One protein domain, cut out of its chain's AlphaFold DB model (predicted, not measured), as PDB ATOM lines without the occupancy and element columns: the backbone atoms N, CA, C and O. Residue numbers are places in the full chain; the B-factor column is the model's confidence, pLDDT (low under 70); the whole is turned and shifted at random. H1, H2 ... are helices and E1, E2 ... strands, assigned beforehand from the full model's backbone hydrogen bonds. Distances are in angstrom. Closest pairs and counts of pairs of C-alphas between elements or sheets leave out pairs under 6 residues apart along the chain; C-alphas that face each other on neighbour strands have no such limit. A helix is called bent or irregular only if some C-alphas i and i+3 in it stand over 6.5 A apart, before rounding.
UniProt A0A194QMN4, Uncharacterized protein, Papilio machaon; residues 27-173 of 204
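What this domain is: This is residues 27 to 173 of the 204 residues of an uncharacterized protein of Papilio machaon (UniProt A0A194QMN4). A small closed barrel of six strands, E1 to E6, forms the core, and three helices pack on its outside: H1 and H3 lie side by side on one part of the wall, running opposite ways, while H2 covers another part of the wall, over E5. A stretch of 21 residues with no named element, 89 to 109, runs far from the middle between E3 and E4. The printed part has 147 residues, with named elements in the order E1 H1 E2 E3 E4 H2 H3 E5 E6; the class is mixed, helices and strands. Round the ring run E1, E4, E2, E3, E6, E5 and back to E1, each pair of neighbours antiparallel. The whole is compact, with a radius of gyration of the C-alphas of 14.7 A, and rounded, spanning 41 by 30 by 30 A.

Where its parts are: E1, residues 27 to 34, begins at C-alpha 27 at (172.017, 200.117, 206.150), is 21.3 A long and bends by 51 degrees at residue 31. H1, residues 38 to 62, is the longest helix, 33.2 A from C-alpha 38 at (193.000, 213.589, 195.987) to C-alpha 62. It is irregular, with C-alphas 54 and 57 at 7.8 A from each other, and has a kink of 65 degrees near residue 56. E2, residues 70 to 78, is 23.2 A long and bends by 52 degrees at residue 75; E3, residues 81 to 88, is 19.1 A long and bends by 65 degrees at residue 85. E4, residues 110 to 118, is 23.9 A long. H2, residues 121 to 133, spans 18.1 A, and H3, residues 139 to 150, spans 16.5 A. E5, residues 154 to 160, is 18.7 A long. E6, residues 165 to 172, is 19.6 A long and ends at C-alpha 172 at (170.214, 203.968, 192.676).

How they stand to each other: The barrel is closed, each strand with two neighbours. E1 has E4 on one side, with N 29 and O 115 at 2.9 A, and E5 on the other side, with N 30 and O 156 at 2.8 A. E4 and E2 pair through N 112 and O 74, 2.8 A. The hairpin of E2 and E3 has N 73 and O 86 at 2.8 A. E3 is beside E6 at residues 81 to 83, with N 82 and O 166 at 2.8 A. The hairpin of E5 and E6 has N 169 and O 157 at 2.9 A. H1 is on the barrel, outside it, at a height over the sheet of 9.0 A. It lies over E4 and runs along the strands, at 16 degrees to E4 on the local plane; the closest C-alphas of H1 and E4 are those of Val 45 and Ile 113, 7.3 A apart. H1 touches H3 with its residues 47 to 55 alone, at a shallow tilt of 21 degrees, opposite ways; the closest C-alphas are those of Ala 51 and Glu 144, 6.4 A apart. H3 is also on the barrel, and E1 and H3 are near each other, with 6 pairs of C-alphas within 10 A. H2 is on the barrel, outside it, at a height of 9.8 A, and lies over E5, along the strands, at 4 degrees to E5 on the local plane. The closest C-alphas of H2 and E6 are those of Leu 128 and Ile 172, 7.2 A apart. H2 is apart from H1 and H3. In H2 and H3 every O i to N i+4 pair is within hydrogen-bond range, and in H1 19 of 21 are.

The domain as a whole: The two C-alphas farthest apart, those of Asp 104 and Glu 137, are 41.8 A from each other. The printed part has no cut. The link from E3 to E4 is long, and its C-alphas lie 14 to 23 A from the mean of the C-alphas; the link from H1 to E2 is short, and the other links are tight. The mean pLDDT of the printed part is 71.3, and 54 residues are under 70, among them residues 55 to 69, 88 to 108 and 130 to 138.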
ATOM      1  N   THR A  27     171.952 200.053 207.611       81.00
ATOM      2  CA  THR A  27     172.017 200.117 206.150       81.00
ATOM      3  C   THR A  27     172.642 201.447 205.748       81.00
ATOM      4  O   THR A  27     172.343 202.479 206.345       81.00
ATOM      5  N   ALA A  28     173.486 201.449 204.719       81.69
ATOM      6  CA  ALA A  28     174.151 202.659 204.246       81.69
ATOM      7  C   ALA A  28     173.509 203.169 202.948       81.69
ATOM      8  O   ALA A  28     173.457 202.447 201.953       81.69
ATOM      9  N   LEU A  29     173.068 204.426 202.921       83.19
ATOM     10  CA  LEU A  29     172.787 205.136 201.670       83.19
ATOM     11  C   LEU A  29     174.038 205.913 201.273       83.19
ATOM     12  O   LEU A  29     174.412 206.863 201.953       83.19
ATOM     13  N   ALA A  30     174.691 205.488 200.196       85.75
ATOM     14  CA  ALA A  30     176.018 205.949 199.823       85.75
ATOM     15  C   ALA A  30     176.019 206.769 198.531       85.75
ATOM     16  O   ALA A  30     175.448 206.357 197.517       85.75
ATOM     17  N   ALA A  31     176.730 207.893 198.561       87.06
ATOM     18  CA  ALA A  31     177.303 208.535 197.386       87.06
ATOM     19  C   ALA A  31     178.713 207.968 197.183       87.06
ATOM     20  O   ALA A  31     179.470 207.861 198.142       87.06
ATOM     21  N   ILE A  32     179.053 207.571 195.960       87.06
ATOM     22  CA  ILE A  32     180.276 206.839 195.620       87.06
ATOM     23  C   ILE A  32     180.928 207.505 194.411       87.06
ATOM     24  O   ILE A  32     180.288 207.652 193.366       87.06
ATOM     25  N   VAL A  33     182.215 207.819 194.519       86.12
ATOM     26  CA  VAL A  33     183.040 208.351 193.426       86.12
ATOM     27  C   VAL A  33     184.297 207.497 193.245       86.12
ATOM     28  O   VAL A  33     184.724 206.799 194.167       86.12
ATOM     29  N   SER A  34     184.891 207.529 192.052       80.31
ATOM     30  CA  SER A  34     186.240 206.989 191.842       80.31
ATOM     31  C   SER A  34     187.280 208.046 192.222       80.31
ATOM     32  O   SER A  34     187.178 209.176 191.754       80.31
ATOM     33  N   TYR A  35     188.274 207.705 193.048       68.75
ATOM     34  CA  TYR A  35     189.241 208.666 193.602       68.75
ATOM     35  C   TYR A  35     190.590 208.683 192.870       68.75
ATOM     36  O   TYR A  35     191.648 208.628 193.479       68.75
ATOM     37  N   LYS A  36     190.621 208.821 191.545       68.06
ATOM     38  CA  LYS A  36     191.920 208.830 190.835       68.06
ATOM     39  C   LYS A  36     192.846 210.003 191.218       68.06
ATOM     40  O   LYS A  36     194.034 209.948 190.911       68.06
ATOM     41  N   LYS A  37     192.333 211.061 191.869       61.88
ATOM     42  CA  LYS A  37     193.110 212.203 192.391       61.88
ATOM     43  C   LYS A  37     192.533 212.703 193.720       61.88
ATOM     44  O   LYS A  37     191.320 212.790 193.877       61.88
ATOM     45  N   GLN A  38     193.398 213.119 194.649       61.72
ATOM     46  CA  GLN A  38     193.000 213.589 195.987       61.72
ATOM     47  C   GLN A  38     192.130 214.862 195.961       61.72
ATOM     48  O   GLN A  38     191.211 214.995 196.764       61.72
ATOM     49  N   LYS A  39     192.361 215.773 195.003       65.31
ATOM     50  CA  LYS A  39     191.518 216.967 194.814       65.31
ATOM     51  C   LYS A  39     190.056 216.596 194.536       65.31
ATOM     52  O   LYS A  39     189.156 217.185 195.122       65.31
ATOM     53  N   ASP A  40     189.843 215.568 193.719       69.19
ATOM     54  CA  ASP A  40     188.506 215.110 193.330       69.19
ATOM     55  C   ASP A  40     187.746 214.518 194.533       69.19
ATOM     56  O   ASP A  40     186.520 214.582 194.586       69.19
ATOM     57  N   VAL A  41     188.467 213.991 195.535       68.88
ATOM     58  CA  VAL A  41     187.885 213.502 196.797       68.88
ATOM     59  C   VAL A  41     187.401 214.656 197.666       68.88
ATOM     60  O   VAL A  41     186.297 214.581 198.193       68.88
ATOM     61  N   ASN A  42     188.183 215.727 197.799       70.81
ATOM     62  CA  ASN A  42     187.778 216.886 198.596       70.81
ATOM     63  C   ASN A  42     186.573 217.596 197.971       70.81
ATOM     64  O   ASN A  42     185.612 217.899 198.674       70.81
ATOM     65  N   ASP A  43     186.587 217.791 196.650       75.94
ATOM     66  CA  ASP A  43     185.459 218.381 195.921       75.94
ATOM     67  C   ASP A  43     184.197 217.506 196.062       75.94
ATOM     68  O   ASP A  43     183.095 218.017 196.278       75.94
ATOM     69  N   PHE A  44     184.358 216.178 196.022       80.06
ATOM     70  CA  PHE A  44     183.289 215.217 196.293       80.06
ATOM     71  C   PHE A  44     182.740 215.327 197.722       80.06
ATOM     72  O   PHE A  44     181.522 215.382 197.903       80.06
ATOM     73  N   VAL A  45     183.615 215.360 198.730       75.44
ATOM     74  CA  VAL A  45     183.220 215.428 200.142       75.44
ATOM     75  C   VAL A  45     182.444 216.711 200.412       75.44
ATOM     76  O   VAL A  45     181.326 216.640 200.927       75.44
ATOM     77  N   SER A  46     182.987 217.856 199.996       77.50
ATOM     78  CA  SER A  46     182.337 219.161 200.145       77.50
ATOM     79  C   SER A  46     180.968 219.174 199.471       77.50
ATOM     80  O   SER A  46     179.980 219.517 200.109       77.50
ATOM     81  N   PHE A  47     180.872 218.700 198.222       82.12
ATOM     82  CA  PHE A  47     179.598 218.633 197.502       82.12
ATOM     83  C   PHE A  47     178.534 217.817 198.249       82.12
ATOM     84  O   PHE A  47     177.380 218.243 198.348       82.12
ATOM     85  N   VAL A  48     178.896 216.635 198.761       76.12
ATOM     86  CA  VAL A  48     177.940 215.748 199.438       76.12
ATOM     87  C   VAL A  48     177.493 216.333 200.776       76.12
ATOM     88  O   VAL A  48     176.300 216.290 201.073       76.12
ATOM     89  N   LEU A  49     178.410 216.888 201.571       74.50
ATOM     90  CA  LEU A  49     178.073 217.502 202.858       74.50
ATOM     91  C   LEU A  49     177.152 218.713 202.673       74.50
ATOM     92  O   LEU A  49     176.089 218.770 203.290       74.50
ATOM     93  N   ASP A  50     177.490 219.590 201.734       75.75
ATOM     94  CA  ASP A  50     176.683 220.743 201.339       75.75
ATOM     95  C   ASP A  50     175.267 220.344 200.888       75.75
ATOM     96  O   ASP A  50     174.265 220.971 201.249       75.75
ATOM     97  N   ALA A  51     175.159 219.292 200.070       73.19
ATOM     98  CA  ALA A  51     173.874 218.791 199.597       73.19
ATOM     99  C   ALA A  51     173.036 218.189 200.737       73.19
ATOM    100  O   ALA A  51     171.813 218.358 200.747       73.19
ATOM    101  N   LEU A  52     173.665 217.504 201.696       70.69
ATOM    102  CA  LEU A  52     172.992 216.971 202.881       70.69
ATOM    103  C   LEU A  52     172.480 218.093 203.786       70.69
ATOM    104  O   LEU A  52     171.328 218.031 204.211       70.69
ATOM    105  N   GLU A  53     173.281 219.132 204.021       70.62
ATOM    106  CA  GLU A  53     172.885 220.292 204.824       70.62
ATOM    107  C   GLU A  53     171.673 221.008 204.212       70.62
ATOM    108  O   GLU A  53     170.652 221.190 204.882       70.62
ATOM    109  N   ARG A  54     171.711 221.299 202.901       73.31
ATOM    110  CA  ARG A  54     170.583 221.918 202.175       73.31
ATOM    111  C   ARG A  54     169.291 221.097 202.235       73.31
ATOM    112  O   ARG A  54     168.204 221.668 202.165       73.31
ATOM    113  N   ASN A  55     169.389 219.770 202.341       69.06
ATOM    114  CA  ASN A  55     168.238 218.860 202.334       69.06
ATOM    115  C   ASN A  55     167.882 218.299 203.722       69.06
ATOM    116  O   ASN A  55     166.949 217.498 203.826       69.06
ATOM    117  N   ALA A  56     168.560 218.732 204.791       65.94
ATOM    118  CA  ALA A  56     168.433 218.156 206.130       65.94
ATOM    119  C   ALA A  56     166.988 218.170 206.655       65.94
ATOM    120  O   ALA A  56     166.504 217.164 207.167       65.94
ATOM    121  N   HIS A  57     166.258 219.275 206.471       64.75
ATOM    122  CA  HIS A  57     164.861 219.385 206.907       64.75
ATOM    123  C   HIS A  57     163.949 218.356 206.221       64.75
ATOM    124  O   HIS A  57     163.103 217.737 206.863       64.75
ATOM    125  N   TRP A  58     164.120 218.149 204.911       65.44
ATOM    126  CA  TRP A  58     163.341 217.156 204.172       65.44
ATOM    127  C   TRP A  58     163.721 215.727 204.574       65.44
ATOM    128  O   TRP A  58     162.833 214.909 204.801       65.44
ATOM    129  N   LEU A  59     165.020 215.448 204.727       62.28
ATOM    130  CA  LEU A  59     165.525 214.143 205.169       62.28
ATOM    131  C   LEU A  59     164.992 213.771 206.558       62.28
ATOM    132  O   LEU A  59     164.506 212.657 206.745       62.28
ATOM    133  N   ASN A  60     164.992 214.718 207.497       61.62
ATOM    134  CA  ASN A  60     164.477 214.513 208.854       61.62
ATOM    135  C   ASN A  60     162.975 214.195 208.894       61.62
ATOM    136  O   ASN A  60     162.522 213.515 209.810       61.62
ATOM    137  N   ASN A  61     162.207 214.664 207.907       64.06
ATOM    138  CA  ASN A  61     160.778 214.369 207.803       64.06
ATOM    139  C   ASN A  61     160.496 213.040 207.085       64.06
ATOM    140  O   ASN A  61     159.434 212.462 207.288       64.06
ATOM    141  N   LEU A  62     161.409 212.574 206.224       59.59
ATOM    142  CA  LEU A  62     161.224 211.351 205.438       59.59
ATOM    143  C   LEU A  62     161.643 210.088 206.201       59.59
ATOM    144  O   LEU A  62     161.011 209.048 206.055       59.59
ATOM    145  N   VAL A  63     162.737 210.155 206.960       55.78
ATOM    146  CA  VAL A  63     163.375 208.963 207.552       55.78
ATOM    147  C   VAL A  63     162.813 208.640 208.954       55.78
ATOM    148  O   VAL A  63     163.286 207.719 209.618       55.78
ATOM    149  N   ASP A  64     161.774 209.362 209.398       51.97
ATOM    150  CA  ASP A  64     161.372 209.479 210.806       51.97
ATOM    151  C   ASP A  64     162.557 209.897 211.705       51.97
ATOM    152  O   ASP A  64     163.718 209.942 211.288       51.97
ATOM    153  N   LYS A  65     162.304 210.270 212.965       55.38
ATOM    154  CA  LYS A  65     163.391 210.611 213.900       55.38
ATOM    155  C   LYS A  65     164.235 209.365 214.192       55.38
ATOM    156  O   LYS A  65     163.944 208.608 215.114       55.38
ATOM    157  N   GLN A  66     165.299 209.167 213.422       53.75
ATOM    158  CA  GLN A  66     166.300 208.140 213.683       53.75
ATOM    159  C   GLN A  66     167.181 208.592 214.849       53.75
ATOM    160  O   GLN A  66     167.959 209.541 214.735       53.75
ATOM    161  N   ASN A  67     167.081 207.901 215.982       50.84
ATOM    162  CA  ASN A  67     168.025 208.093 217.077       50.84
ATOM    163  C   ASN A  67     169.418 207.652 216.594       50.84
ATOM    164  O   ASN A  67     169.637 206.462 216.371       50.84
ATOM    165  N   SER A  68     170.370 208.589 216.506       57.31
ATOM    166  CA  SER A  68     171.774 208.364 216.092       57.31
ATOM    167  C   SER A  68     172.050 208.297 214.579       57.31
ATOM    168  O   SER A  68     172.815 207.438 214.144       57.31
ATOM    169  N   PHE A  69     171.494 209.212 213.776       61.12
ATOM    170  CA  PHE A  69     171.964 209.423 212.396       61.12
ATOM    171  C   PHE A  69     173.477 209.706 212.369       61.12
ATOM    172  O   PHE A  69     173.964 210.572 213.102       61.12
ATOM    173  N   ARG A  70     174.226 208.978 211.535       71.06
ATOM    174  CA  ARG A  70     175.680 209.131 211.378       71.06
ATOM    175  C   ARG A  70     176.037 209.110 209.902       71.06
ATOM    176  O   ARG A  70     175.526 208.273 209.162       71.06
ATOM    177  N   CYS A  71     176.952 209.980 209.493       75.19
ATOM    178  CA  CYS A  71     177.614 209.842 208.204       75.19
ATOM    179  C   CYS A  71     178.931 209.093 208.405       75.19
ATOM    180  O   CYS A  71     179.588 209.225 209.434       75.19
ATOM    181  N   ALA A  72     179.330 208.299 207.425       79.75
ATOM    182  CA  ALA A  72     180.589 207.580 207.428       79.75
ATOM    183  C   ALA A  72     181.334 207.851 206.126       79.75
ATOM    184  O   ALA A  72     180.759 207.773 205.039       79.75
ATOM    185  N   PHE A  73     182.623 208.139 206.252       83.44
ATOM    186  CA  PHE A  73     183.570 208.060 205.159       83.44
ATOM    187  C   PHE A  73     184.041 206.617 205.022       83.44
ATOM    188  O   PHE A  73     184.485 205.994 205.995       83.44
ATOM    189  N   MET A  74     183.947 206.084 203.811       85.12
ATOM    190  CA  MET A  74     184.278 204.702 203.511       85.12
ATOM    191  C   MET A  74     185.206 204.627 202.306       85.12
ATOM    192  O   MET A  74     185.066 205.389 201.350       85.12
ATOM    193  N   ILE A  75     186.122 203.665 202.328       85.81
ATOM    194  CA  ILE A  75     187.031 203.381 201.211       85.81
ATOM    195  C   ILE A  75     186.702 201.994 200.663       85.81
ATOM    196  O   ILE A  75     186.273 201.109 201.412       85.81
ATOM    197  N   GLY A  76     186.868 201.817 199.354       83.56
ATOM    198  CA  GLY A  76     186.774 200.525 198.693       83.56
ATOM    199  C   GLY A  76     187.672 199.501 199.383       83.56
ATOM    200  O   GLY A  76     188.820 199.782 199.715       83.56
ATOM    201  N   SER A  77     187.140 198.311 199.637       79.88
ATOM    202  CA  SER A  77     187.865 197.199 200.277       79.88
ATOM    203  C   SER A  77     187.812 195.917 199.442       79.88
ATOM    204  O   SER A  77     188.030 194.814 199.943       79.88
ATOM    205  N   GLY A  78     187.500 196.060 198.153       76.69
ATOM    206  CA  GLY A  78     187.328 194.977 197.195       76.69
ATOM    207  C   GLY A  78     186.101 195.194 196.306       76.69
ATOM    208  O   GLY A  78     185.394 196.201 196.437       76.69
ATOM    209  N   PRO A  79     185.803 194.247 195.402       78.69
ATOM    210  CA  PRO A  79     184.746 194.426 194.421       78.69
ATOM    211  C   PRO A  79     183.398 194.599 195.105       78.69
ATOM    212  O   PRO A  79     182.888 193.693 195.773       78.69
ATOM    213  N   ASN A  80     182.804 195.776 194.903       83.00
ATOM    214  CA  ASN A  80     181.526 196.164 195.493       83.00
ATOM    215  C   ASN A  80     181.526 196.140 197.035       83.00
ATOM    216  O   ASN A  80     180.466 195.924 197.626       83.00
ATOM    217  N   ARG A  81     182.677 196.336 197.693       87.56
ATOM    218  CA  ARG A  81     182.801 196.377 199.159       87.56
ATOM    219  C   ARG A  81     183.415 197.686 199.624       87.56
ATOM    220  O   ARG A  81     184.268 198.248 198.946       87.56
ATOM    221  N   PHE A  82     182.977 198.138 200.790       87.50
ATOM    222  CA  PHE A  82     183.429 199.362 201.432       87.50
ATOM    223  C   PHE A  82     183.715 199.094 202.903       87.50
ATOM    224  O   PHE A  82     182.983 198.342 203.547       87.50
ATOM    225  N   GLN A  83     184.754 199.723 203.436       87.25
ATOM    226  CA  GLN A  83     185.086 199.701 204.856       87.25
ATOM    227  C   GLN A  83     184.978 201.115 205.422       87.25
ATOM    228  O   GLN A  83     185.486 202.057 204.807       87.25
ATOM    229  N   ILE A  84     184.340 201.267 206.584       84.69
ATOM    230  CA  ILE A  84     184.335 202.539 207.312       84.69
ATOM    231  C   ILE A  84     185.774 202.881 207.698       84.69
ATOM    232  O   ILE A  84     186.497 202.066 208.267       84.69
ATOM    233  N   LYS A  85     186.182 204.107 207.386       83.12
ATOM    234  CA  LYS A  85     187.453 204.672 207.849       83.12
ATOM    235  C   LYS A  85     187.243 205.722 208.920       83.12
ATOM    236  O   LYS A  85     188.019 205.788 209.863       83.12
ATOM    237  N   GLN A  86     186.188 206.521 208.785       78.94
ATOM    238  CA  GLN A  86     185.888 207.587 209.727       78.94
ATOM    239  C   GLN A  86     184.382 207.810 209.820       78.94
ATOM    240  O   GLN A  86     183.682 207.801 208.809       78.94
ATOM    241  N   ILE A  87     183.886 208.053 211.030       77.19
ATOM    242  CA  ILE A  87     182.533 208.574 211.234       77.19
ATOM    243  C   ILE A  87     182.597 210.096 211.122       77.19
ATOM    244  O   ILE A  87     183.318 210.752 211.871       77.19
ATOM    245  N   ILE A  88     181.847 210.643 210.170       69.06
ATOM    246  CA  ILE A  88     181.660 212.077 209.983       69.06
ATOM    247  C   ILE A  88     180.436 212.471 210.810       69.06
ATOM    248  O   ILE A  88     179.296 212.146 210.460       69.06
ATOM    249  N   TYR A  89     180.663 213.164 211.922       58.59
ATOM    250  CA  TYR A  89     179.583 213.833 212.634       58.59
ATOM    251  C   TYR A  89     179.340 215.190 211.966       58.59
ATOM    252  O   TYR A  89     180.287 215.958 211.825       58.59
ATOM    253  N   PRO A  90     178.102 215.522 211.563       49.56
ATOM    254  CA  PRO A  90     177.800 216.792 210.901       49.56
ATOM    255  C   PRO A  90     177.879 218.024 211.830       49.56
ATOM    256  O   PRO A  90     177.332 219.068 211.499       49.56
ATOM    257  N   GLN A  91     178.544 217.941 212.989       42.09
ATOM    258  CA  GLN A  91     178.807 219.096 213.844       42.09
ATOM    259  C   GLN A  91     180.257 219.110 214.345       42.09
ATOM    260  O   GLN A  91     180.706 218.140 214.952       42.09
ATOM    261  N   GLN A  92     180.880 220.281 214.151       37.75
ATOM    262  CA  GLN A  92     182.167 220.805 214.643       37.75
ATOM    263  C   GLN A  92     183.359 220.732 213.677       37.75
ATOM    264  O   GLN A  92     184.054 219.724 213.621       37.75
ATOM    265  N   ASP A  93     183.568 221.846 212.952       38.31
ATOM    266  CA  ASP A  93     184.826 222.596 212.701       38.31
ATOM    267  C   ASP A  93     186.163 221.838 212.579       38.31
ATOM    268  O   ASP A  93     187.235 222.386 212.840       38.31
ATOM    269  N   ALA A  94     186.145 220.586 212.144       40.25
ATOM    270  CA  ALA A  94     187.347 219.835 211.839       40.25
ATOM    271  C   ALA A  94     187.603 219.890 210.331       40.25
ATOM    272  O   ALA A  94     186.843 219.337 209.534       40.25
ATOM    273  N   GLU A  95     188.704 220.532 209.945       40.41
ATOM    274  CA  GLU A  95     189.291 220.385 208.617       40.41
ATOM    275  C   GLU A  95     189.582 218.884 208.407       40.41
ATOM    276  O   GLU A  95     190.469 218.302 209.039       40.41
ATOM    277  N   LEU A  96     188.744 218.219 207.606       39.75
ATOM    278  CA  LEU A  96     188.750 216.767 207.426       39.75
ATOM    279  C   LEU A  96     190.015 216.363 206.651       39.75
ATOM    280  O   LEU A  96     190.038 216.343 205.421       39.75
ATOM    281  N   LYS A  97     191.100 216.059 207.370       37.91
ATOM    282  CA  LYS A  97     192.330 215.504 206.787       37.91
ATOM    283  C   LYS A  97     192.131 214.017 206.508       37.91
ATOM    284  O   LYS A  97     192.391 213.171 207.357       37.91
ATOM    285  N   LEU A  98     191.625 213.713 205.316       43.12
ATOM    286  CA  LEU A  98     191.462 212.346 204.836       43.12
ATOM    287  C   LEU A  98     192.768 211.854 204.201       43.12
ATOM    288  O   LEU A  98     193.137 212.269 203.100       43.12
ATOM    289  N   GLU A  99     193.453 210.944 204.888       39.94
ATOM    290  CA  GLU A  99     194.523 210.138 204.300       39.94
ATOM    291  C   GLU A  99     193.898 208.896 203.650       39.94
ATOM    292  O   GLU A  99     193.360 208.010 204.318       39.94
ATOM    293  N   VAL A 100     193.907 208.862 202.318       46.00
ATOM    294  CA  VAL A 100     193.420 207.721 201.536       46.00
ATOM    295  C   VAL A 100     194.605 206.791 201.297       46.00
ATOM    296  O   VAL A 100     195.521 207.134 200.557       46.00
ATOM    297  N   ASP A 101     194.597 205.627 201.949       39.44
ATOM    298  CA  ASP A 101     195.620 204.596 201.748       39.44
ATOM    299  C   ASP A 101     195.408 203.946 200.369       39.44
ATOM    300  O   ASP A 101     194.464 203.176 200.159       39.44
ATOM    301  N   CYS A 102     196.236 204.334 199.399       43.94
ATOM    302  CA  CYS A 102     196.170 203.859 198.021       43.94
ATOM    303  C   CYS A 102     196.781 202.459 197.926       43.94
ATOM    304  O   CYS A 102     197.982 202.281 198.124       43.94
ATOM    305  N   ARG A 103     195.969 201.460 197.575       44.59
ATOM    306  CA  ARG A 103     196.469 200.153 197.139       44.59
ATOM    307  C   ARG A 103     196.033 199.937 195.705       44.59
ATOM    308  O   ARG A 103     194.843 200.033 195.430       44.59
ATOM    309  N   ASP A 104     196.989 199.642 194.830       39.81
ATOM    310  CA  ASP A 104     196.798 199.488 193.386       39.81
ATOM    311  C   ASP A 104     195.817 198.345 193.055       39.81
ATOM    312  O   ASP A 104     196.208 197.202 192.812       39.81
ATOM    313  N   SER A 105     194.513 198.624 193.073       46.53
ATOM    314  CA  SER A 105     193.518 197.811 192.372       46.53
ATOM    315  C   SER A 105     192.285 198.635 192.011       46.53
ATOM    316  O   SER A 105     191.810 199.444 192.810       46.53
ATOM    317  N   ASP A 106     191.707 198.340 190.844       52.34
ATOM    318  CA  ASP A 106     190.487 198.968 190.308       52.34
ATOM    319  C   ASP A 106     189.270 198.891 191.261       52.34
ATOM    320  O   ASP A 106     188.284 199.638 191.142       52.34
ATOM    321  N   ASP A 107     189.318 197.963 192.219       54.34
ATOM    322  CA  ASP A 107     188.300 197.780 193.247       54.34
ATOM    323  C   ASP A 107     188.546 198.621 194.505       54.34
ATOM    324  O   ASP A 107     187.583 198.935 195.213       54.34
ATOM    325  N   TYR A 108     189.793 199.020 194.766       59.91
ATOM    326  CA  TYR A 108     190.139 199.892 195.887       59.91
ATOM    327  C   TYR A 108     189.921 201.359 195.545       59.91
ATOM    328  O   TYR A 108     189.524 202.072 196.447       59.91
ATOM    329  N   ASP A 109     190.004 201.765 194.269       73.25
ATOM    330  CA  ASP A 109     189.910 203.148 193.749       73.25
ATOM    331  C   ASP A 109     188.549 203.869 193.910       73.25
ATOM    332  O   ASP A 109     188.226 204.808 193.168       73.25
ATOM    333  N   LYS A 110     187.697 203.441 194.851       82.38
ATOM    334  CA  LYS A 110     186.403 204.074 195.144       82.38
ATOM    335  C   LYS A 110     186.318 204.571 196.578       82.38
ATOM    336  O   LYS A 110     186.716 203.894 197.518       82.38
ATOM    337  N   VAL A 111     185.728 205.746 196.736       85.38
ATOM    338  CA  VAL A 111     185.438 206.368 198.027       85.38
ATOM    339  C   VAL A 111     183.939 206.588 198.113       85.38
ATOM    340  O   VAL A 111     183.287 206.876 197.105       85.38
ATOM    341  N   ALA A 112     183.392 206.434 199.313       85.06
ATOM    342  CA  ALA A 112     181.991 206.671 199.579       85.06
ATOM    343  C   ALA A 112     181.781 207.550 200.811       85.06
ATOM    344  O   ALA A 112     182.463 207.399 201.824       85.06
ATOM    345  N   ILE A 113     180.781 208.423 200.734       83.69
ATOM    346  CA  ILE A 113     180.147 209.017 201.910       83.69
ATOM    347  C   ILE A 113     178.788 208.363 202.039       83.69
ATOM    348  O   ILE A 113     177.972 208.425 201.114       83.69
ATOM    349  N   ALA A 114     178.561 207.715 203.173       83.62
ATOM    350  CA  ALA A 114     177.337 206.988 203.432       83.62
ATOM    351  C   ALA A 114     176.616 207.522 204.664       83.62
ATOM    352  O   ALA A 114     177.218 207.695 205.719       83.62
ATOM    353  N   ALA A 115     175.312 207.728 204.536       78.75
ATOM    354  CA  ALA A 115     174.425 207.894 205.675       78.75
ATOM    355  C   ALA A 115     174.088 206.509 206.242       78.75
ATOM    356  O   ALA A 115     173.513 205.680 205.533       78.75
ATOM    357  N   LEU A 116     174.452 206.265 207.499       77.88
ATOM    358  CA  LEU A 116     174.133 205.045 208.234       77.88
ATOM    359  C   LEU A 116     172.741 205.181 208.854       77.88
ATOM    360  O   LEU A 116     172.490 206.088 209.651       77.88
ATOM    361  N   LEU A 117     171.835 204.291 208.458       74.75
ATOM    362  CA  LEU A 117     170.417 204.329 208.797       74.75
ATOM    363  C   LEU A 117     169.934 202.961 209.277       74.75
ATOM    364  O   LEU A 117     170.228 201.939 208.658       74.75
ATOM    365  N   LYS A 118     169.096 202.940 210.312       74.56
ATOM    366  CA  LYS A 118     168.418 201.723 210.768       74.56
ATOM    367  C   LYS A 118     167.144 201.513 209.964       74.56
ATOM    368  O   LYS A 118     166.080 202.002 210.331       74.56
ATOM    369  N   LEU A 119     167.265 200.814 208.838       70.88
ATOM    370  CA  LEU A 119     166.147 200.548 207.929       70.88
ATOM    371  C   LEU A 119     165.801 199.061 207.902       70.88
ATOM    372  O   LEU A 119     166.682 198.205 207.822       70.88
ATOM    373  N   THR A 120     164.502 198.751 207.903       73.44
ATOM    374  CA  THR A 120     164.032 197.399 207.577       73.44
ATOM    375  C   THR A 120     164.215 197.129 206.080       73.44
ATOM    376  O   THR A 120     164.297 198.051 205.267       73.44
ATOM    377  N   SER A 121     164.201 195.855 205.670       72.19
ATOM    378  CA  SER A 121     164.214 195.519 204.234       72.19
ATOM    379  C   SER A 121     163.019 196.125 203.484       72.19
ATOM    380  O   SER A 121     163.175 196.597 202.361       72.19
ATOM    381  N   ALA A 122     161.849 196.191 204.128       72.00
ATOM    382  CA  ALA A 122     160.659 196.800 203.543       72.00
ATOM    383  C   ALA A 122     160.823 198.315 203.332       72.00
ATOM    384  O   ALA A 122     160.355 198.851 202.327       72.00
ATOM    385  N   ASP A 123     161.504 199.011 204.244       72.00
ATOM    386  CA  ASP A 123     161.763 200.446 204.109       72.00
ATOM    387  C   ASP A 123     162.819 200.735 203.044       72.00
ATOM    388  O   ASP A 123     162.668 201.687 202.282       72.00
ATOM    389  N   ILE A 124     163.824 199.865 202.897       72.69
ATOM    390  CA  ILE A 124     164.774 199.927 201.776       72.69
ATOM    391  C   ILE A 124     164.025 199.818 200.442       72.69
ATOM    392  O   ILE A 124     164.197 200.670 199.567       72.69
ATOM    393  N   ASP A 125     163.142 198.827 200.296       72.62
ATOM    394  CA  ASP A 125     162.342 198.645 199.080       72.62
ATOM    395  C   ASP A 125     161.438 199.854 198.807       72.62
ATOM    396  O   ASP A 125     161.275 200.277 197.656       72.62
ATOM    397  N   ARG A 126     160.876 200.464 199.859       72.00
ATOM    398  CA  ARG A 126     160.095 201.705 199.752       72.00
ATOM    399  C   ARG A 126     160.951 202.883 199.308       72.00
ATOM    400  O   ARG A 126     160.512 203.597 198.412       72.00
ATOM    401  N   VAL A 127     162.148 203.077 199.865       68.75
ATOM    402  CA  VAL A 127     163.086 204.141 199.460       68.75
ATOM    403  C   VAL A 127     163.478 203.968 197.996       68.75
ATOM    404  O   VAL A 127     163.400 204.915 197.213       68.75
ATOM    405  N   LEU A 128     163.815 202.750 197.579       70.44
ATOM    406  CA  LEU A 128     164.132 202.434 196.187       70.44
ATOM    407  C   LEU A 128     162.943 202.691 195.259       70.44
ATOM    408  O   LEU A 128     163.093 203.323 194.210       70.44
ATOM    409  N   LYS A 129     161.741 202.251 195.644       70.62
ATOM    410  CA  LYS A 129     160.507 202.498 194.888       70.62
ATOM    411  C   LYS A 129     160.178 203.986 194.821       70.62
ATOM    412  O   LYS A 129     159.824 204.468 193.747       70.62
ATOM    413  N   TYR A 130     160.314 204.721 195.919       66.31
ATOM    414  CA  TYR A 130     160.116 206.168 195.973       66.31
ATOM    415  C   TYR A 130     161.101 206.879 195.045       66.31
ATOM    416  O   TYR A 130     160.694 207.692 194.221       66.31
ATOM    417  N   THR A 131     162.373 206.486 195.068       64.50
ATOM    418  CA  THR A 131     163.401 207.057 194.188       64.50
ATOM    419  C   THR A 131     163.109 206.768 192.709       64.50
ATOM    420  O   THR A 131     163.338 207.607 191.843       64.50
ATOM    421  N   LYS A 132     162.520 205.606 192.403       65.69
ATOM    422  CA  LYS A 132     162.091 205.238 191.044       65.69
ATOM    423  C   LYS A 132     160.806 205.951 190.591       65.69
ATOM    424  O   LYS A 132     160.636 206.160 189.395       65.69
ATOM    425  N   THR A 133     159.888 206.296 191.502       63.56
ATOM    426  CA  THR A 133     158.505 206.699 191.142       63.56
ATOM    427  C   THR A 133     158.097 208.114 191.555       63.56
ATOM    428  O   THR A 133     157.292 208.732 190.862       63.56
ATOM    429  N   ARG A 134     158.626 208.636 192.662       60.12
ATOM    430  CA  ARG A 134     158.185 209.877 193.328       60.12
ATOM    431  C   ARG A 134     159.308 210.866 193.613       60.12
ATOM    432  O   ARG A 134     159.076 211.928 194.177       60.12
ATOM    433  N   PHE A 135     160.517 210.575 193.145       58.19
ATOM    434  CA  PHE A 135     161.685 211.442 193.303       58.19
ATOM    435  C   PHE A 135     161.496 212.879 192.765       58.19
ATOM    436  O   PHE A 135     162.275 213.777 193.059       58.19
ATOM    437  N   PHE A 136     160.434 213.120 191.994       54.72
ATOM    438  CA  PHE A 136     160.045 214.424 191.465       54.72
ATOM    439  C   PHE A 136     159.320 215.337 192.468       54.72
ATOM    440  O   PHE A 136     159.096 216.498 192.137       54.72
ATOM    441  N   GLU A 137     158.951 214.846 193.655       65.88
ATOM    442  CA  GLU A 137     158.241 215.635 194.676       65.88
ATOM    443  C   GLU A 137     159.169 216.618 195.419       65.88
ATOM    444  O   GLU A 137     158.707 217.659 195.877       65.88
ATOM    445  N   ASN A 138     160.484 216.352 195.474       69.88
ATOM    446  CA  ASN A 138     161.492 217.293 195.978       69.88
ATOM    447  C   ASN A 138     162.430 217.728 194.838       69.88
ATOM    448  O   ASN A 138     163.353 217.009 194.452       69.88
ATOM    449  N   THR A 139     162.190 218.923 194.295       74.88
ATOM    450  CA  THR A 139     162.961 219.478 193.174       74.88
ATOM    451  C   THR A 139     164.416 219.765 193.531       74.88
ATOM    452  O   THR A 139     165.281 219.524 192.692       74.88
ATOM    453  N   LEU A 140     164.688 220.210 194.761       76.56
ATOM    454  CA  LEU A 140     166.035 220.540 195.230       76.56
ATOM    455  C   LEU A 140     166.902 219.287 195.333       76.56
ATOM    456  O   LEU A 140     167.948 219.211 194.693       76.56
ATOM    457  N   MET A 141     166.439 218.256 196.045       74.88
ATOM    458  CA  MET A 141     167.190 217.003 196.154       74.88
ATOM    459  C   MET A 141     167.393 216.351 194.789       74.88
ATOM    460  O   MET A 141     168.445 215.779 194.504       74.88
ATOM    461  N   ARG A 142     166.397 216.482 193.910       77.25
ATOM    462  CA  ARG A 142     166.506 216.014 192.539       77.25
ATOM    463  C   ARG A 142     167.655 216.684 191.799       77.25
ATOM    464  O   ARG A 142     168.462 215.984 191.193       77.25
ATOM    465  N   GLU A 143     167.732 218.006 191.841       80.50
ATOM    466  CA  GLU A 143     168.811 218.763 191.204       80.50
ATOM    467  C   GLU A 143     170.185 218.420 191.779       80.50
ATOM    468  O   GLU A 143     171.118 218.240 191.001       80.50
ATOM    469  N   GLU A 144     170.307 218.249 193.097       82.00
ATOM    470  CA  GLU A 144     171.561 217.815 193.728       82.00
ATOM    471  C   GLU A 144     171.986 216.421 193.236       82.00
ATOM    472  O   GLU A 144     173.119 216.245 192.786       82.00
ATOM    473  N   LEU A 145     171.078 215.436 193.194       80.19
ATOM    474  CA  LEU A 145     171.434 214.108 192.675       80.19
ATOM    475  C   LEU A 145     171.834 214.152 191.192       80.19
ATOM    476  O   LEU A 145     172.761 213.445 190.788       80.19
ATOM    477  N   TYR A 146     171.186 214.999 190.384       81.19
ATOM    478  CA  TYR A 146     171.568 215.211 188.986       81.19
ATOM    479  C   TYR A 146     172.939 215.862 188.839       81.19
ATOM    480  O   TYR A 146     173.749 215.368 188.056       81.19
ATOM    481  N   LYS A 147     173.207 216.942 189.581       85.31
ATOM    482  CA  LYS A 147     174.516 217.606 189.593       85.31
ATOM    483  C   LYS A 147     175.604 216.609 189.968       85.31
ATOM    484  O   LYS A 147     176.566 216.470 189.221       85.31
ATOM    485  N   GLY A 148     175.388 215.837 191.035       82.69
ATOM    486  CA  GLY A 148     176.318 214.797 191.463       82.69
ATOM    487  C   GLY A 148     176.563 213.741 190.381       82.69
ATOM    488  O   GLY A 148     177.706 213.408 190.087       82.69
ATOM    489  N   LYS A 149     175.508 213.266 189.703       83.00
ATOM    490  CA  LYS A 149     175.654 212.326 188.579       83.00
ATOM    491  C   LYS A 149     176.509 212.902 187.445       83.00
ATOM    492  O   LYS A 149     177.309 212.170 186.868       83.00
ATOM    493  N   LEU A 150     176.336 214.182 187.105       82.75
ATOM    494  CA  LEU A 150     177.102 214.842 186.039       82.75
ATOM    495  C   LEU A 150     178.595 214.950 186.365       82.75
ATOM    496  O   LEU A 150     179.410 214.871 185.452       82.75
ATOM    497  N   ILE A 151     178.946 215.069 187.645       81.75
ATOM    498  CA  ILE A 151     180.340 215.075 188.115       81.75
ATOM    499  C   ILE A 151     180.865 213.667 188.452       81.75
ATOM    500  O   ILE A 151     181.926 213.528 189.048       81.75
ATOM    501  N   GLY A 152     180.149 212.610 188.055       80.44
ATOM    502  CA  GLY A 152     180.612 211.224 188.177       80.44
ATOM    503  C   GLY A 152     180.278 210.529 189.500       80.44
ATOM    504  O   GLY A 152     180.765 209.423 189.735       80.44
ATOM    505  N   ILE A 153     179.430 211.121 190.346       85.75
ATOM    506  CA  ILE A 153     178.942 210.471 191.568       85.75
ATOM    507  C   ILE A 153     177.892 209.424 191.204       85.75
ATOM    508  O   ILE A 153     176.916 209.678 190.495       85.75
ATOM    509  N   SER A 154     178.079 208.228 191.746       85.88
ATOM    510  CA  SER A 154     177.109 207.140 191.715       85.88
ATOM    511  C   SER A 154     176.453 206.981 193.081       85.88
ATOM    512  O   SER A 154     177.095 207.164 194.107       85.88
ATOM    513  N   TYR A 155     175.169 206.636 193.105       85.56
ATOM    514  CA  TYR A 155     174.417 206.465 194.347       85.56
ATOM    515  C   TYR A 155     174.048 204.998 194.530       85.56
ATOM    516  O   TYR A 155     173.709 204.314 193.559       85.56
ATOM    517  N   ALA A 156     174.113 204.497 195.758       87.81
ATOM    518  CA  ALA A 156     173.847 203.096 196.044       87.81
ATOM    519  C   ALA A 156     173.318 202.870 197.462       87.81
ATOM    520  O   ALA A 156     173.561 203.654 198.375       87.81
ATOM    521  N   VAL A 157     172.639 201.740 197.636       85.81
ATOM    522  CA  VAL A 157     172.344 201.149 198.939       85.81
ATOM    523  C   VAL A 157     173.423 200.117 199.241       85.81
ATOM    524  O   VAL A 157     173.664 199.207 198.438       85.81
ATOM    525  N   LEU A 158     174.056 200.241 200.401       87.94
ATOM    526  CA  LEU A 158     175.011 199.282 200.931       87.94
ATOM    527  C   LEU A 158     174.388 198.530 202.109       87.94
ATOM    528  O   LEU A 158     173.747 199.128 202.972       87.94
ATOM    529  N   ARG A 159     174.597 197.214 202.157       87.12
ATOM    530  CA  ARG A 159     174.189 196.365 203.284       87.12
ATOM    531  C   ARG A 159     175.401 196.004 204.137       87.12
ATOM    532  O   ARG A 159     176.471 195.785 203.560       87.12
ATOM    533  N   PRO A 160     175.251 195.911 205.465       86.69
ATOM    534  CA  PRO A 160     176.338 195.480 206.329       86.69
ATOM    535  C   PRO A 160     176.680 194.015 206.038       86.69
ATOM    536  O   PRO A 160     175.800 193.220 205.695       86.69
ATOM    537  N   ILE A 161     177.964 193.671 206.134       84.50
ATOM    538  CA  ILE A 161     178.449 192.291 206.017       84.50
ATOM    539  C   ILE A 161     178.880 191.799 207.405       84.50
ATOM    540  O   ILE A 161     178.198 190.963 207.986       84.50
ATOM    541  N   TYR A 162     179.983 192.351 207.918       76.19
ATOM    542  CA  TYR A 162     180.619 192.093 209.218       76.19
ATOM    543  C   TYR A 162     181.449 193.333 209.594       76.19
ATOM    544  O   TYR A 162     181.818 194.067 208.679       76.19
ATOM    545  N   ASP A 163     181.720 193.557 210.885       68.31
ATOM    546  CA  ASP A 163     182.582 194.608 211.473       68.31
ATOM    547  C   ASP A 163     183.030 195.727 210.514       68.31
ATOM    548  O   ASP A 163     184.013 195.595 209.780       68.31
ATOM    549  N   ASP A 164     182.283 196.837 210.518       77.06
ATOM    550  CA  ASP A 164     182.553 198.068 209.756       77.06
ATOM    551  C   ASP A 164     182.665 197.909 208.225       77.06
ATOM    552  O   ASP A 164     183.048 198.851 207.520       77.06
ATOM    553  N   GLN A 165     182.290 196.747 207.675       86.56
ATOM    554  CA  GLN A 165     182.268 196.478 206.240       86.56
ATOM    555  C   GLN A 165     180.861 196.376 205.673       86.56
ATOM    556  O   GLN A 165     179.952 195.753 206.227       86.56
ATOM    557  N   PHE A 166     180.721 196.926 204.474       89.38
ATOM    558  CA  PHE A 166     179.474 196.988 203.740       89.38
ATOM    559  C   PHE A 166     179.673 196.502 202.311       89.38
ATOM    560  O   PHE A 166     180.725 196.693 201.702       89.38
ATOM    561  N   ARG A 167     178.630 195.897 201.745       89.75
ATOM    562  CA  ARG A 167     178.576 195.501 200.339       89.75
ATOM    563  C   ARG A 167     177.568 196.353 199.597       89.75
ATOM    564  O   ARG A 167     176.455 196.546 200.083       89.75
ATOM    565  N   LEU A 168     177.908 196.771 198.383       87.94
ATOM    566  CA  LEU A 168     176.941 197.338 197.452       87.94
ATOM    567  C   LEU A 168     175.852 196.302 197.172       87.94
ATOM    568  O   LEU A 168     176.121 195.220 196.650       87.94
ATOM    569  N   SER A 169     174.627 196.659 197.546       85.31
ATOM    570  CA  SER A 169     173.433 195.842 197.358       85.31
ATOM    571  C   SER A 169     172.688 196.265 196.101       85.31
ATOM    572  O   SER A 169     172.381 195.430 195.259       85.31
ATOM    573  N   GLU A 170     172.407 197.561 195.955       83.56
ATOM    574  CA  GLU A 170     171.657 198.084 194.811       83.56
ATOM    575  C   GLU A 170     172.185 199.451 194.394       83.56
ATOM    576  O   GLU A 170     172.485 200.298 195.234       83.56
ATOM    577  N   ARG A 171     172.282 199.682 193.082       82.88
ATOM    578  CA  ARG A 171     172.583 201.008 192.536       82.88
ATOM    579  C   ARG A 171     171.296 201.798 192.369       82.88
ATOM    580  O   ARG A 171     170.335 201.324 191.766       82.88
ATOM    581  N   ILE A 172     171.313 203.032 192.840       78.31
ATOM    582  CA  ILE A 172     170.214 203.968 192.676       78.31
ATOM    583  C   ILE A 172     170.374 204.633 191.307       78.31
ATOM    584  O   ILE A 172     171.312 205.390 191.057       78.31
ATOM    585  N   VAL A 173     169.454 204.324 190.395       75.69
ATOM    586  CA  VAL A 173     169.467 204.872 189.036       75.69
ATOM    587  C   VAL A 173     168.704 206.191 189.007       75.69
ATOM    588  O   VAL A 173     167.480 206.213 189.117       75.69
TER     589      VAL A 173